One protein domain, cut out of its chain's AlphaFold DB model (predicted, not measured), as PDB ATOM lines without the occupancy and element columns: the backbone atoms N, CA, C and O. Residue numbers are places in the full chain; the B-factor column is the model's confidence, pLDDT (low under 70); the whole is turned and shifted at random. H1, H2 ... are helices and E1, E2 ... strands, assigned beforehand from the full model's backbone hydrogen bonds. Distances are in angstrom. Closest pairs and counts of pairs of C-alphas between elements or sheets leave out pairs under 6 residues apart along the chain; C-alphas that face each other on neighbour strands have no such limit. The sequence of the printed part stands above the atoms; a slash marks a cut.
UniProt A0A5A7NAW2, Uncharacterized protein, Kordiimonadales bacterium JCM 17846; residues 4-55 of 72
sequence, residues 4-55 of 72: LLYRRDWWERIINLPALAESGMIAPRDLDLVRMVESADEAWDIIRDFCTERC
ATOM      1  N   LEU A   4     -23.592  11.734 -25.648       92.00
ATOM      2  CA  LEU A   4     -23.774  11.521 -24.211       92.00
ATOM      3  C   LEU A   4     -24.922  10.544 -23.960       92.00
ATOM      4  O   LEU A   4     -26.025  10.732 -24.475       92.00
ATOM      5  N   LEU A   5     -24.664   9.515 -23.159       92.31
ATOM      6  CA  LEU A   5     -25.639   8.500 -22.777       92.31
ATOM      7  C   LEU A   5     -25.907   8.590 -21.274       92.31
ATOM      8  O   LEU A   5     -25.027   8.321 -20.461       92.31
ATOM      9  N   TYR A   6     -27.128   8.976 -20.908       93.06
ATOM     10  CA  TYR A   6     -27.531   9.116 -19.511       93.06
ATOM     11  C   TYR A   6     -27.904   7.769 -18.886       93.06
ATOM     12  O   TYR A   6     -28.712   7.042 -19.473       93.06
ATOM     13  N   ARG A   7     -27.398   7.501 -17.674       91.88
ATOM     14  CA  ARG A   7     -27.591   6.276 -16.883       91.88
ATOM     15  C   ARG A   7     -26.949   5.047 -17.531       91.88
ATOM     16  O   ARG A   7     -27.595   4.312 -18.288       91.88
ATOM     17  N   ARG A   8     -25.697   4.781 -17.166       90.56
ATOM     18  CA  ARG A   8     -24.878   3.665 -17.660       90.56
ATOM     19  C   ARG A   8     -25.579   2.319 -17.553       90.56
ATOM     20  O   ARG A   8     -25.709   1.624 -18.557       90.56
ATOM     21  N   ASP A   9     -26.094   1.995 -16.369       92.19
ATOM     22  CA  ASP A   9     -26.726   0.699 -16.085       92.19
ATOM     23  C   ASP A   9     -27.903   0.400 -17.015       92.19
ATOM     24  O   ASP A   9     -28.267  -0.757 -17.239       92.19
ATOM     25  N   TRP A  10     -28.543   1.444 -17.546       91.31
ATOM     26  CA  TRP A  10     -29.602   1.253 -18.516       91.31
ATOM     27  C   TRP A  10     -29.035   0.969 -19.907       91.31
ATOM     28  O   TRP A  10     -29.392  -0.032 -20.525       91.31
ATOM     29  N   TRP A  11     -28.107   1.795 -20.384       91.75
ATOM     30  CA  TRP A  11     -27.536   1.626 -21.718       91.75
ATOM     31  C   TRP A  11     -26.733   0.339 -21.880       91.75
ATOM     32  O   TRP A  11     -26.883  -0.317 -22.906       91.75
ATOM     33  N   GLU A  12     -25.985  -0.094 -20.864       90.19
ATOM     34  CA  GLU A  12     -25.233  -1.358 -20.901       90.19
ATOM     35  C   GLU A  12     -26.141  -2.592 -21.041       90.19
ATOM     36  O   GLU A  12     -25.708  -3.635 -21.531       90.19
ATOM     37  N   ARG A  13     -27.430  -2.477 -20.683       91.56
ATOM     38  CA  ARG A  13     -28.431  -3.535 -20.899       91.56
ATOM     39  C   ARG A  13     -29.023  -3.537 -22.303       91.56
ATOM     40  O   ARG A  13     -29.499  -4.580 -22.744       91.56
ATOM     41  N   ILE A  14     -29.059  -2.386 -22.975       92.62
ATOM     42  CA  ILE A  14     -29.597  -2.269 -24.338       92.62
ATOM     43  C   ILE A  14     -28.512  -2.590 -25.363       92.62
ATOM     44  O   ILE A  14     -28.781  -3.270 -26.352       92.62
ATOM     45  N   ILE A  15     -27.304  -2.070 -25.153       89.88
ATOM     46  CA  ILE A  15     -26.240  -2.086 -26.149       89.88
ATOM     47  C   ILE A  15     -24.880  -2.341 -25.502       89.88
ATOM     48  O   ILE A  15     -24.478  -1.679 -24.548       89.88
ATOM     49  N   ASN A  16     -24.139  -3.289 -26.073       90.69
ATOM     50  CA  ASN A  16     -22.762  -3.571 -25.690       90.69
ATOM     51  C   ASN A  16     -21.819  -2.967 -26.740       90.69
ATOM     52  O   ASN A  16     -21.486  -3.606 -27.738       90.69
ATOM     53  N   LEU A  17     -21.433  -1.704 -26.531       90.12
ATOM     54  CA  LEU A  17     -20.543  -0.967 -27.436       90.12
ATOM     55  C   LEU A  17     -19.187  -1.677 -27.652       90.12
ATOM     56  O   LEU A  17     -18.790  -1.798 -28.811       90.12
ATOM     57  N   PRO A  18     -18.506  -2.217 -26.617       90.50
ATOM     58  CA  PRO A  18     -17.311  -3.042 -26.814       90.50
ATOM     59  C   PRO A  18     -17.525  -4.222 -27.770       90.50
ATOM     60  O   PRO A  18     -16.755  -4.393 -28.712       90.50
ATOM     61  N   ALA A  19     -18.613  -4.981 -27.608       92.12
ATOM     62  CA  ALA A  19     -18.914  -6.116 -28.485       92.12
ATOM     63  C   ALA A  19     -19.205  -5.682 -29.937       92.12
ATOM     64  O   ALA A  19     -18.886  -6.394 -30.894       92.12
ATOM     65  N   LEU A  20     -19.790  -4.496 -30.132       90.81
ATOM     66  CA  LEU A  20     -19.977  -3.917 -31.467       90.81
ATOM     67  C   LEU A  20     -18.645  -3.519 -32.116       90.81
ATOM     68  O   LEU A  20     -18.492  -3.673 -33.328       90.81
ATOM     69  N   ALA A  21     -17.681  -3.041 -31.328       92.31
ATOM     70  CA  ALA A  21     -16.344  -2.740 -31.826       92.31
ATOM     71  C   ALA A  21     -15.580  -4.023 -32.189       92.31
ATOM     72  O   ALA A  21     -14.971  -4.101 -33.253       92.31
ATOM     73  N   GLU A  22     -15.668  -5.058 -31.350       92.12
ATOM     74  CA  GLU A  22     -15.046  -6.368 -31.595       92.12
ATOM     75  C   GLU A  22     -15.612  -7.070 -32.836       92.12
ATOM     76  O   GLU A  22     -14.865  -7.662 -33.614       92.12
ATOM     77  N   SER A  23     -16.924  -6.974 -33.058       92.00
ATOM     78  CA  SER A  23     -17.588  -7.532 -34.246       92.00
ATOM     79  C   SER A  23     -17.360  -6.716 -35.525       92.00
ATOM     80  O   SER A  23     -17.815  -7.122 -36.594       92.00
ATOM     81  N   GLY A  24     -16.652  -5.583 -35.441       91.31
ATOM     82  CA  GLY A  24     -16.339  -4.724 -36.583       91.31
ATOM     83  C   GLY A  24     -17.518  -3.883 -37.084       91.31
ATOM     84  O   GLY A  24     -17.442  -3.328 -38.178       91.31
ATOM     85  N   MET A  25     -18.599  -3.778 -36.303       91.69
ATOM     86  CA  MET A  25     -19.768  -2.952 -36.636       91.69
ATOM     87  C   MET A  25     -19.503  -1.459 -36.410       91.69
ATOM     88  O   MET A  25     -20.085  -0.617 -37.092       91.69
ATOM     89  N   ILE A  26     -18.615  -1.130 -35.467       91.69
ATOM     90  CA  ILE A  26     -18.113   0.228 -35.215       91.69
ATOM     91  C   ILE A  26     -16.585   0.205 -35.122       91.69
ATOM     92  O   ILE A  26     -16.001  -0.828 -34.788       91.69
ATOM     93  N   ALA A  27     -15.913   1.327 -35.401       90.75
ATOM     94  CA  ALA A  27     -14.467   1.386 -35.210       90.75
ATOM     95  C   ALA A  27     -14.140   1.491 -33.706       90.75
ATOM     96  O   ALA A  27     -14.845   2.194 -32.983       90.75
ATOM     97  N   PRO A  28     -13.033   0.898 -33.218       89.69
ATOM     98  CA  PRO A  28     -12.647   1.002 -31.808       89.69
ATOM     99  C   PRO A  28     -12.498   2.446 -31.311       89.69
ATOM    100  O   PRO A  28     -12.866   2.743 -30.182       89.69
ATOM    101  N   ARG A  29     -12.036   3.363 -32.174       88.94
ATOM    102  CA  ARG A  29     -11.932   4.797 -31.843       88.94
ATOM    103  C   ARG A  29     -13.289   5.462 -31.596       88.94
ATOM    104  O   ARG A  29     -13.350   6.520 -30.987       88.94
ATOM    105  N   ASP A  30     -14.372   4.904 -32.143       87.88
ATOM    106  CA  ASP A  30     -15.695   5.516 -32.028       87.88
ATOM    107  C   ASP A  30     -16.256   5.321 -30.609       87.88
ATOM    108  O   ASP A  30     -17.138   6.068 -30.189       87.88
ATOM    109  N   LEU A  31     -15.684   4.392 -29.830       86.81
ATOM    110  CA  LEU A  31     -15.952   4.262 -28.398       86.81
ATOM    111  C   LEU A  31     -15.579   5.537 -27.629       86.81
ATOM    112  O   LEU A  31     -16.268   5.887 -26.677       86.81
ATOM    113  N   ASP A  32     -14.555   6.272 -28.076       86.88
ATOM    114  CA  ASP A  32     -14.110   7.513 -27.428       86.88
ATOM    115  C   ASP A  32     -15.089   8.680 -27.640       86.88
ATOM    116  O   ASP A  32     -15.067   9.660 -26.892       86.88
ATOM    117  N   LEU A  33     -15.965   8.585 -28.650       86.31
ATOM    118  CA  LEU A  33     -16.987   9.595 -28.946       86.31
ATOM    119  C   LEU A  33     -18.179   9.520 -27.987       86.31
ATOM    120  O   LEU A  33     -18.915  10.502 -27.848       86.31
ATOM    121  N   VAL A  34     -18.377   8.358 -27.360       88.19
ATOM    122  CA  VAL A  34     -19.491   8.095 -26.454       88.19
ATOM    123  C   VAL A  34     -19.034   8.290 -25.014       88.19
ATOM    124  O   VAL A  34     -18.071   7.681 -24.553       88.19
ATOM    125  N   ARG A  35     -19.757   9.120 -24.265       90.75
ATOM    126  CA  ARG A  35     -19.566   9.289 -22.822       90.75
ATOM    127  C   ARG A  35     -20.825   8.851 -22.090       90.75
ATOM    128  O   ARG A  35     -21.923   9.285 -22.430       90.75
ATOM    129  N   MET A  36     -20.658   8.001 -21.086       92.12
ATOM    130  CA  MET A  36     -21.733   7.666 -20.153       92.12
ATOM    131  C   MET A  36     -21.742   8.713 -19.044       92.12
ATOM    132  O   MET A  36     -20.679   8.999 -18.498       92.12
ATOM    133  N   VAL A  37     -22.914   9.256 -18.732       95.12
ATOM    134  CA  VAL A  37     -23.107  10.305 -17.722       95.12
ATOM    135  C   VAL A  37     -24.222   9.903 -16.758       95.12
ATOM    136  O   VAL A  37     -25.202   9.276 -17.165       95.12
ATOM    137  N   GLU A  38     -24.101  10.268 -15.485       93.88
ATOM    138  CA  GLU A  38     -25.081   9.924 -14.439       93.88
ATOM    139  C   GLU A  38     -25.906  11.126 -13.964       93.88
ATOM    140  O   GLU A  38     -26.914  10.955 -13.276       93.88
ATOM    141  N   SER A  39     -25.528  12.348 -14.352       94.81
ATOM    142  CA  SER A  39     -26.260  13.573 -14.015       94.81
ATOM    143  C   SER A  39     -26.357  14.545 -15.194       94.81
ATOM    144  O   SER A  39     -25.590  14.488 -16.157       94.81
ATOM    145  N   ALA A  40     -27.335  15.452 -15.119       91.19
ATOM    146  CA  ALA A  40     -27.473  16.536 -16.088       91.19
ATOM    147  C   ALA A  40     -26.316  17.543 -15.985       91.19
ATOM    148  O   ALA A  40     -25.881  18.061 -17.010       91.19
ATOM    149  N   ASP A  41     -25.800  17.784 -14.776       93.62
ATOM    150  CA  ASP A  41     -24.661  18.677 -14.542       93.62
ATOM    151  C   ASP A  41     -23.384  18.146 -15.207       93.62
ATOM    152  O   ASP A  41     -22.716  18.881 -15.927       93.62
ATOM    153  N   GLU A  42     -23.101  16.845 -15.070       92.44
ATOM    154  CA  GLU A  42     -21.967  16.190 -15.737       92.44
ATOM    155  C   GLU A  42     -22.088  16.284 -17.264       92.44
ATOM    156  O   GLU A  42     -21.127  16.614 -17.963       92.44
ATOM    157  N   ALA A  43     -23.289  16.044 -17.798       90.69
ATOM    158  CA  ALA A  43     -23.551  16.193 -19.224       90.69
ATOM    159  C   ALA A  43     -23.326  17.639 -19.698       90.69
ATOM    160  O   ALA A  43     -22.755  17.863 -20.768       90.69
ATOM    161  N   TRP A  44     -23.768  18.614 -18.901       89.69
ATOM    162  CA  TRP A  44     -23.620  20.033 -19.200       89.69
ATOM    163  C   TRP A  44     -22.161  20.476 -19.200       89.69
ATOM    164  O   TRP A  44     -21.755  21.190 -20.116       89.69
ATOM    165  N   ASP A  45     -21.363  20.015 -18.239       91.31
ATOM    166  CA  ASP A  45     -19.931  20.303 -18.185       91.31
ATOM    167  C   ASP A  45     -19.220  19.806 -19.453       91.31
ATOM    168  O   ASP A  45     -18.503  20.572 -20.092       91.31
ATOM    169  N   ILE A  46     -19.514  18.582 -19.908       88.50
ATOM    170  CA  ILE A  46     -18.925  18.028 -21.141       88.50
ATOM    171  C   ILE A  46     -19.340  18.834 -22.383       88.50
ATOM    172  O   ILE A  46     -18.527  19.065 -23.281       88.50
ATOM    173  N   ILE A  47     -20.607  19.257 -22.461       87.81
ATOM    174  CA  ILE A  47     -21.096  20.092 -23.570       87.81
ATOM    175  C   ILE A  47     -20.410  21.457 -23.548       87.81
ATOM    176  O   ILE A  47     -19.981  21.930 -24.600       87.81
ATOM    177  N   ARG A  48     -20.304  22.086 -22.372       87.25
ATOM    178  CA  ARG A  48     -19.646  23.381 -22.200       87.25
ATOM    179  C   ARG A  48     -18.195  23.298 -22.646       87.25
ATOM    180  O   ARG A  48     -17.797  24.113 -23.466       87.25
ATOM    181  N   ASP A  49     -17.451  22.304 -22.177       85.50
ATOM    182  CA  ASP A  49     -16.036  22.144 -22.505       85.50
ATOM    183  C   ASP A  49     -15.849  21.925 -24.017       85.50
ATOM    184  O   ASP A  49     -15.054  22.613 -24.658       85.50
ATOM    185  N   PHE A  50     -16.682  21.077 -24.636       83.38
ATOM    186  CA  PHE A  50     -16.680  20.886 -26.089       83.38
ATOM    187  C   PHE A  50     -17.003  22.178 -26.859       83.38
ATOM    188  O   PHE A  50     -16.389  22.463 -27.893       83.38
ATOM    189  N   CYS A  51     -17.969  22.963 -26.377       77.06
ATOM    190  CA  CYS A  51     -18.317  24.255 -26.955       77.06
ATOM    191  C   CYS A  51     -17.200  25.282 -26.751       77.06
ATOM    192  O   CYS A  51     -16.917  26.023 -27.675       77.06
ATOM    193  N   THR A  52     -16.512  25.321 -25.616       78.06
ATOM    194  CA  THR A  52     -15.399  26.254 -25.388       78.06
ATOM    195  C   THR A  52     -14.190  25.928 -26.268       78.06
ATOM    196  O   THR A  52     -13.563  26.834 -26.807       78.06
ATOM    197  N   GLU A  53     -13.882  24.646 -26.475       67.19
ATOM    198  CA  GLU A  53     -12.745  24.215 -27.300       67.19
ATOM    199  C   GLU A  53     -12.986  24.378 -28.809       67.19
ATOM    200  O   GLU A  53     -12.036  24.527 -29.581       67.19
ATOM    201  N   ARG A  54     -14.248  24.307 -29.256       62.00
ATOM    202  CA  ARG A  54     -14.601  24.313 -30.689       62.00
ATOM    203  C   ARG A  54     -15.415  25.515 -31.152       62.00
ATOM    204  O   ARG A  54     -15.446  25.765 -32.354       62.00
ATOM    205  N   CYS A  55     -16.011  26.272 -30.238       57.31
ATOM    206  CA  CYS A  55     -16.482  27.630 -30.479       57.31
ATOM    207  C   CYS A  55     -15.411  28.598 -29.973       57.31
ATOM    208  O   CYS A  55     -15.553  29.211 -28.917       57.31
TER     209      CYS A  55
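This is residues 4 to 55 of the 72 residues of an uncharacterized protein of Kordiimonadales bacterium JCM 17846 (UniProt A0A5A7NAW2). The chain makes a flat, open ring of E1, H1, H2, H3 and E2 with little in its middle, closed where the short parallel strands E1 and E2 lie side by side. On the other side of this strand pair the long helix H4 folds back beside it with residues 40 to 47, and residues 48 to 55 stick out free. The printed part has 52 residues with two named strands and four named helices, in the order E1, H1, H2, H3, E2, H4; the sheet has the order E1, E2 and is parallel, and the class is mostly helix. The whole is loose, with a radius of gyration of the C-alphas of 12.8 A, and flat, with spans of 35 by 24 by 8 A.

E1, residues 4 to 6, and E2, residues 34 to 37, are parallel neighbour strands with 34 degrees between their directions. The C-alphas of Leu 5 and Met 36 face each other at 4.8 A. Across the pair, N 5 and O 35 are 2.8 A apart and N 37 and O 5 are 2.9 A apart, both within hydrogen-bond range. H1, residues 8 to 14, comes closest to E2 with the C-alphas of Arg 8 and Met 36, 5.7 A apart, and to E1 with those of Trp 11 and Leu 5, 7.2 A apart. H1 is apart from H2, residues 17 to 22, and touches no helix. H2 and H3, residues 28 to 33, form a helical hairpin: they touch, with the closest C-alphas, those of Ala 21 and Pro 28, 5.3 A apart, and run opposite ways at a shallow tilt of 21 degrees. H3 and E1 are only just apart, with 8.5 A between their closest C-alphas. E1, H1 H2 H3 and E2 make a strand-helix-strand unit, two parallel neighbour strands with helices between them in the chain. H4, residues 40 to 54, touches no helix. Its closest C-alphas to E2 are those of Ala 43 and Val 37, 6.1 A apart, and to E1 those of Ala 43 and Leu 4, 6.8 A apart. In H2 and H4 every O i to N i+4 pair is within hydrogen-bond range; in H1 2 of 3 are, and in H3 0 of 2, where 3 of 3 O i to N i+3 pairs are within range.

E1 begins at C-alpha 4, at (-23.774, 11.521, -24.211), and ends at Tyr 6. H1 runs from Arg 8 to Ile 14 and is 10.1 A long. H2 runs from Leu 17 to Glu 22, where C-alpha 22 is at (-15.046, -6.368, -31.595). H3 runs from Pro 28 to Leu 33, 10.0 A from first to last C-alpha. E2 follows from Val 34 to Val 37 and is 9.7 A long. H4 runs from Ala 40 to Arg 54, 21.0 A from first to last C-alpha, and ends at C-alpha 54, at (-14.601, 24.313, -30.689).

The two C-alphas farthest apart are those of Ser 23 and Cys 55, at 35.4 A, while the first and last printed C-alphas, of Leu 4 and Cys 55, are 18.8 A apart. Without residues 48 to 55, which stand free, the body has 44 residues and spans 33 by 21 by 8 A. The printed part has no cut. The links from E1 to H1, H1 to H2, H2 to H3, H3 to E2 and E2 to H4 are tight. The mean pLDDT of the printed part is 88.5, and residues 53 to 55 are under 70.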